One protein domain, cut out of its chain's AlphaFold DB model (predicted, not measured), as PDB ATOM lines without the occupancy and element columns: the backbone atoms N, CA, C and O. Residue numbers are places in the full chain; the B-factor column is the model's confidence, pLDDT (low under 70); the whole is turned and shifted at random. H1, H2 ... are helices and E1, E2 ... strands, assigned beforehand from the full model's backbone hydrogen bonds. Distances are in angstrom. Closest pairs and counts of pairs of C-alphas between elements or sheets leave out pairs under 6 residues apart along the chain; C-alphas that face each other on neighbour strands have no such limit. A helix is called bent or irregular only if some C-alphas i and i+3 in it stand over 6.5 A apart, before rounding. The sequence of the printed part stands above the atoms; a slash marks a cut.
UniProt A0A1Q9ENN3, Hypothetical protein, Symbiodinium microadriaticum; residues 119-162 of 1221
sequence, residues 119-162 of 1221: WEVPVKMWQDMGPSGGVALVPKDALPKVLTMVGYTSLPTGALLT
ATOM      1  N   TRP A 119     146.213 117.534 109.361       62.97
ATOM      2  CA  TRP A 119     146.580 118.829 108.746       62.97
ATOM      3  C   TRP A 119     148.058 118.997 108.333       62.97
ATOM      4  O   TRP A 119     148.619 120.087 108.443       62.97
ATOM      5  N   GLU A 120     148.677 117.964 107.758       67.56
ATOM      6  CA  GLU A 120     149.909 118.123 106.962       67.56
ATOM      7  C   GLU A 120     149.570 118.428 105.492       67.56
ATOM      8  O   GLU A 120     149.570 117.548 104.630       67.56
ATOM      9  N   VAL A 121     149.264 119.694 105.184       77.31
ATOM     10  CA  VAL A 121     148.941 120.131 103.813       77.31
ATOM     11  C   VAL A 121     149.757 121.347 103.355       77.31
ATOM     12  O   VAL A 121     150.022 122.252 104.148       77.31
ATOM     13  N   PRO A 122     150.167 121.403 102.072       83.19
ATOM     14  CA  PRO A 122     151.055 122.447 101.571       83.19
ATOM     15  C   PRO A 122     150.374 123.819 101.521       83.19
ATOM     16  O   PRO A 122     149.228 123.950 101.083       83.19
ATOM     17  N   VAL A 123     151.120 124.860 101.894       88.31
ATOM     18  CA  VAL A 123     150.704 126.252 101.682       88.31
ATOM     19  C   VAL A 123     150.868 126.603 100.201       88.31
ATOM     20  O   VAL A 123     151.927 126.371  99.619       88.31
ATOM     21  N   LYS A 124     149.819 127.152  99.587       91.19
ATOM     22  CA  LYS A 124     149.738 127.493  98.159       91.19
ATOM     23  C   LYS A 124     149.319 128.951  97.971       91.19
ATOM     24  O   LYS A 124     148.695 129.546  98.851       91.19
ATOM     25  N   MET A 125     149.614 129.530  96.807       91.38
ATOM     26  CA  MET A 125     148.933 130.758  96.386       91.38
ATOM     27  C   MET A 125     147.488 130.420  96.005       91.38
ATOM     28  O   MET A 125     147.195 129.301  95.585       91.38
ATOM     29  N   TRP A 126     146.556 131.366  96.141       94.56
ATOM     30  CA  TRP A 126     145.139 131.078  95.885       94.56
ATOM     31  C   TRP A 126     144.847 130.722  94.421       94.56
ATOM     32  O   TRP A 126     143.882 130.019  94.139       94.56
ATOM     33  N   GLN A 127     145.703 131.165  93.499       96.56
ATOM     34  CA  GLN A 127     145.672 130.810  92.081       96.56
ATOM     35  C   GLN A 127     146.117 129.360  91.809       96.56
ATOM     36  O   GLN A 127     145.764 128.818  90.765       96.56
ATOM     37  N   ASP A 128     146.834 128.732  92.745       92.56
ATOM     38  CA  ASP A 128     147.313 127.342  92.656       92.56
ATOM     39  C   ASP A 128     146.415 126.367  93.447       92.56
ATOM     40  O   ASP A 128     146.688 125.164  93.532       92.56
ATOM     41  N   MET A 129     145.339 126.879  94.054       93.25
ATOM     42  CA  MET A 129     144.340 126.072  94.748       93.25
ATOM     43  C   MET A 129     143.503 125.283  93.744       93.25
ATOM     44  O   MET A 129     142.974 125.825  92.777       93.25
ATOM     45  N   GLY A 130     143.353 123.992  94.010       92.38
ATOM     46  CA  GLY A 130     142.603 123.062  93.179       92.38
ATOM     47  C   GLY A 130     142.276 121.787  93.956       92.38
ATOM     48  O   GLY A 130     142.496 121.746  95.169       92.38
ATOM     49  N   PRO A 131     141.823 120.711  93.291       92.38
ATOM     50  CA  PRO A 131     141.396 119.484  93.970       92.38
ATOM     51  C   PRO A 131     142.514 118.741  94.728       92.38
ATOM     52  O   PRO A 131     142.241 117.770  95.423       92.38
ATOM     53  N   SER A 132     143.774 119.173  94.609       89.56
ATOM     54  CA  SER A 132     144.955 118.565  95.237       89.56
ATOM     55  C   SER A 132     145.203 118.977  96.700       89.56
ATOM     56  O   SER A 132     146.290 118.722  97.217       89.56
ATOM     57  N   GLY A 133     144.237 119.624  97.365       85.62
ATOM     58  CA  GLY A 133     144.355 120.074  98.760       85.62
ATOM     59  C   GLY A 133     145.327 121.245  98.959       85.62
ATOM     60  O   GLY A 133     145.970 121.704  98.011       85.62
ATOM     61  N   GLY A 134     145.456 121.729 100.194       91.62
ATOM     62  CA  GLY A 134     146.371 122.821 100.561       91.62
ATOM     63  C   GLY A 134     145.695 124.005 101.253       91.62
ATOM     64  O   GLY A 134     144.471 124.083 101.335       91.62
ATOM     65  N   VAL A 135     146.501 124.939 101.761       91.75
ATOM     66  CA  VAL A 135     146.020 126.152 102.444       91.75
ATOM     67  C   VAL A 135     146.503 127.399 101.712       91.75
ATOM     68  O   VAL A 135     147.696 127.529 101.455       91.75
ATOM     69  N   ALA A 136     145.602 128.334 101.405       93.44
ATOM     70  CA  ALA A 136     145.949 129.581 100.720       93.44
ATOM     71  C   ALA A 136     145.345 130.829 101.372       93.44
ATOM     72  O   ALA A 136     144.282 130.787 101.994       93.44
ATOM     73  N   LEU A 137     146.017 131.963 101.164       91.62
ATOM     74  CA  LEU A 137     145.523 133.298 101.495       91.62
ATOM     75  C   LEU A 137     144.710 133.840 100.305       91.62
ATOM     76  O   LEU A 137     145.268 134.065  99.232       91.62
ATOM     77  N   VAL A 138     143.401 134.033 100.477       93.75
ATOM     78  CA  VAL A 138     142.445 134.284  99.383       93.75
ATOM     79  C   VAL A 138     141.765 135.653  99.551       93.75
ATOM     80  O   VAL A 138     141.083 135.859 100.552       93.75
ATOM     81  N   PRO A 139     141.877 136.594  98.597       92.69
ATOM     82  CA  PRO A 139     141.077 137.822  98.605       92.69
ATOM     83  C   PRO A 139     139.568 137.529  98.641       92.69
ATOM     84  O   PRO A 139     139.108 136.588  97.993       92.69
ATOM     85  N   LYS A 140     138.779 138.318  99.386       91.00
ATOM     86  CA  LYS A 140     137.335 138.084  99.595       91.00
ATOM     87  C   LYS A 140     136.601 137.877  98.266       91.00
ATOM     88  O   LYS A 140     135.856 136.911  98.130       91.00
ATOM     89  N   ASP A 141     136.859 138.745  97.294       91.44
ATOM     90  CA  ASP A 141     136.326 138.743  95.927       91.44
ATOM     91  C   ASP A 141     136.807 137.558  95.067       91.44
ATOM     92  O   ASP A 141     136.089 137.117  94.171       91.44
ATOM     93  N   ALA A 142     137.974 136.985  95.373       93.62
ATOM     94  CA  ALA A 142     138.498 135.794  94.707       93.62
ATOM     95  C   ALA A 142     137.899 134.474  95.234       93.62
ATOM     96  O   ALA A 142     137.998 133.453  94.546       93.62
ATOM     97  N   LEU A 143     137.252 134.463  96.411       95.19
ATOM     98  CA  LEU A 143     136.728 133.234  97.029       95.19
ATOM     99  C   LEU A 143     135.788 132.419  96.118       95.19
ATOM    100  O   LEU A 143     136.027 131.217  96.007       95.19
ATOM    101  N   PRO A 144     134.779 132.993  95.423       95.62
ATOM    102  CA  PRO A 144     133.938 132.220  94.504       95.62
ATOM    103  C   PRO A 144     134.757 131.492  93.432       95.62
ATOM    104  O   PRO A 144     134.496 130.336  93.118       95.62
ATOM    105  N   LYS A 145     135.809 132.134  92.909       94.06
ATOM    106  CA  LYS A 145     136.691 131.528  91.908       94.06
ATOM    107  C   LYS A 145     137.525 130.387  92.501       94.06
ATOM    108  O   LYS A 145     137.649 129.351  91.857       94.06
ATOM    109  N   VAL A 146     138.041 130.545  93.723       94.06
ATOM    110  CA  VAL A 146     138.778 129.482  94.432       94.06
ATOM    111  C   VAL A 146     137.881 128.285  94.747       94.06
ATOM    112  O   VAL A 146     138.308 127.154  94.539       94.06
ATOM    113  N   LEU A 147     136.634 128.506  95.176       94.38
ATOM    114  CA  LEU A 147     135.669 127.423  95.407       94.38
ATOM    115  C   LEU A 147     135.399 126.630  94.120       94.38
ATOM    116  O   LEU A 147     135.468 125.403  94.139       94.38
ATOM    117  N   THR A 148     135.206 127.312  92.987       93.44
ATOM    118  CA  THR A 148     135.057 126.661  91.675       93.44
ATOM    119  C   THR A 148     136.323 125.912  91.234       93.44
ATOM    120  O   THR A 148     136.217 124.855  90.619       93.44
ATOM    121  N   MET A 149     137.520 126.426  91.544       92.88
ATOM    122  CA  MET A 149     138.800 125.785  91.196       92.88
ATOM    123  C   MET A 149     139.108 124.551  92.056       92.88
ATOM    124  O   MET A 149     139.606 123.556  91.535       92.88
ATOM    125  N   VAL A 150     138.793 124.590  93.354       94.44
ATOM    126  CA  VAL A 150     138.908 123.444  94.273       94.44
ATOM    127  C   VAL A 150     137.843 122.386  93.972       94.44
ATOM    128  O   VAL A 150     138.135 121.191  94.012       94.44
ATOM    129  N   GLY A 151     136.620 122.812  93.645       91.69
ATOM    130  CA  GLY A 151     135.499 121.929  93.347       91.69
ATOM    131  C   GLY A 151     135.131 121.042  94.538       91.69
ATOM    132  O   GLY A 151     134.911 121.525  95.646       91.69
ATOM    133  N   TYR A 152     135.050 119.729  94.304       85.12
ATOM    134  CA  TYR A 152     134.937 118.729  95.367       85.12
ATOM    135  C   TYR A 152     136.250 117.953  95.487       85.12
ATOM    136  O   TYR A 152     136.715 117.371  94.509       85.12
ATOM    137  N   THR A 153     136.817 117.900  96.692       83.81
ATOM    138  CA  THR A 153     137.996 117.087  97.005       83.81
ATOM    139  C   THR A 153     137.855 116.420  98.370       83.81
ATOM    140  O   THR A 153     137.159 116.922  99.252       83.81
ATOM    141  N   SER A 154     138.507 115.270  98.528       78.94
ATOM    142  CA  SER A 154     138.673 114.561  99.799       78.94
ATOM    143  C   SER A 154     139.972 114.931 100.527       78.94
ATOM    144  O   SER A 154     140.252 114.356 101.572       78.94
ATOM    145  N   LEU A 155     140.788 115.830  99.965       83.00
ATOM    146  CA  LEU A 155     142.047 116.278 100.564       83.00
ATOM    147  C   LEU A 155     141.829 117.560 101.390       83.00
ATOM    148  O   LEU A 155     141.071 118.435 100.948       83.00
ATOM    149  N   PRO A 156     142.491 117.725 102.555       83.00
ATOM    150  CA  PRO A 156     142.268 118.888 103.409       83.00
ATOM    151  C   PRO A 156     142.589 120.186 102.662       83.00
ATOM    152  O   PRO A 156     143.644 120.333 102.039       83.00
ATOM    153  N   THR A 157     141.639 121.121 102.685       87.31
ATOM    154  CA  THR A 157     141.713 122.369 101.921       87.31
ATOM    155  C   THR A 157     141.276 123.544 102.791       87.31
ATOM    156  O   THR A 157     140.198 123.507 103.379       87.31
ATOM    157  N   GLY A 158     142.097 124.594 102.868       88.94
ATOM    158  CA  GLY A 158     141.832 125.792 103.669       88.94
ATOM    159  C   GLY A 158     141.977 127.092 102.877       88.94
ATOM    160  O   GLY A 158     142.900 127.256 102.081       88.94
ATOM    161  N   ALA A 159     141.080 128.045 103.123       91.19
ATOM    162  CA  ALA A 159     141.118 129.382 102.535       91.19
ATOM    163  C   ALA A 159     141.047 130.443 103.642       91.19
ATOM    164  O   ALA A 159     140.027 130.572 104.319       91.19
ATOM    165  N   LEU A 160     142.124 131.210 103.823       88.12
ATOM    166  CA  LEU A 160     142.185 132.315 104.780       88.12
ATOM    167  C   LEU A 160     141.861 133.630 104.063       88.12
ATOM    168  O   LEU A 160     142.628 134.082 103.212       88.12
ATOM    169  N   LEU A 161     140.712 134.227 104.385       90.69
ATOM    170  CA  LEU A 161     140.185 135.374 103.644       90.69
ATOM    171  C   LEU A 161     140.883 136.693 103.988       90.69
ATOM    172  O   LEU A 161     141.035 137.035 105.160       90.69
ATOM    173  N   THR A 162     141.222 137.477 102.965       82.94
ATOM    174  CA  THR A 162     141.725 138.852 103.105       82.94
ATOM    175  C   THR A 162     140.787 139.861 102.454       82.94
ATOM    176  O   THR A 162     140.168 139.597 101.426       82.94
TER     177      THR A 162
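This is residues 119 to 162 of the 1221 residues of the protein "Hypothetical protein" of Symbiodinium microadriaticum (UniProt A0A1Q9ENN3). A small three-stranded parallel sheet forms a wall, with one helix, H1, laid lengthwise over one face above E2 and E3, and no named helix over the other face. The link from E1 to E2, residues 126 to 133, loops out on the same side of the sheet as H1, and the residues before E1 make a short tail at one end. The printed part has 44 residues with three named strands and one named helix, in the order E1, E2, H1, E3 along the chain; the sheet runs E1, E2, E3. The class is mixed, helices and strands, in two layers, a helix on one face of a sheet. The whole is compact, with a radius of gyration of the C-alphas of 9.2 A, and spans 26 by 17 by 13 A.

E2, residues 134 to 139, is 16.0 A from first to last C-alpha and begins at C-alpha 134 (146.371, 122.821, 100.561). E3, residues 157 to 162, is 16.5 A long and ends at C-alpha 162 (141.725, 138.852, 103.105). E1, residues 123 to 125, is 7.2 A long and begins at C-alpha 123 (150.704, 126.252, 101.682). H1, residues 140 to 150, is 15.7 A long; it is irregular, with C-alphas 141 and 144 7.1 A apart, where a regular helix has about 5 A.

E2 is the inner strand. E2 and E3 are parallel neighbours at 22 degrees; C-alphas 135 and 158 face each other at 4.4 A. N 138 and O 160, 2.8 A, and N 160 and O 136, 2.9 A, are within hydrogen-bond range. E1 and E2 are parallel at 38 degrees, with N 124 and O 135 within hydrogen-bond range at 2.9 A. The edge strands E1 and E3 are apart. H1 is on the sheet, at a height over the sheet of 9.2 A. It lies over E2 and E3 and runs along the strands, at 7 degrees to E2 on the local plane. The closest C-alphas of H1 and E3 are those of Lys 140 and Leu 161, 5.6 A. Those of E2 and H1 are Val 138 and Val 146, 7.8 A. E2, H1 and E3 form a strand-helix-strand unit, two parallel neighbour strands with a helix between them in the chain, and its crossover is right-handed. In H1, 5 of 7 O i to N i+4 pairs are within hydrogen-bond range.

The C-alphas farthest apart are those of Glu 120 and Asp 141, 27.0 A. The printed part, residues 119 to 162, has no cut. The link from E2 to H1 is tight; those from E1 to E2 and from H1 to E3 are short, and no link is long. The mean pLDDT of the printed part is 89.1, and residues 119 to 120 are under 70.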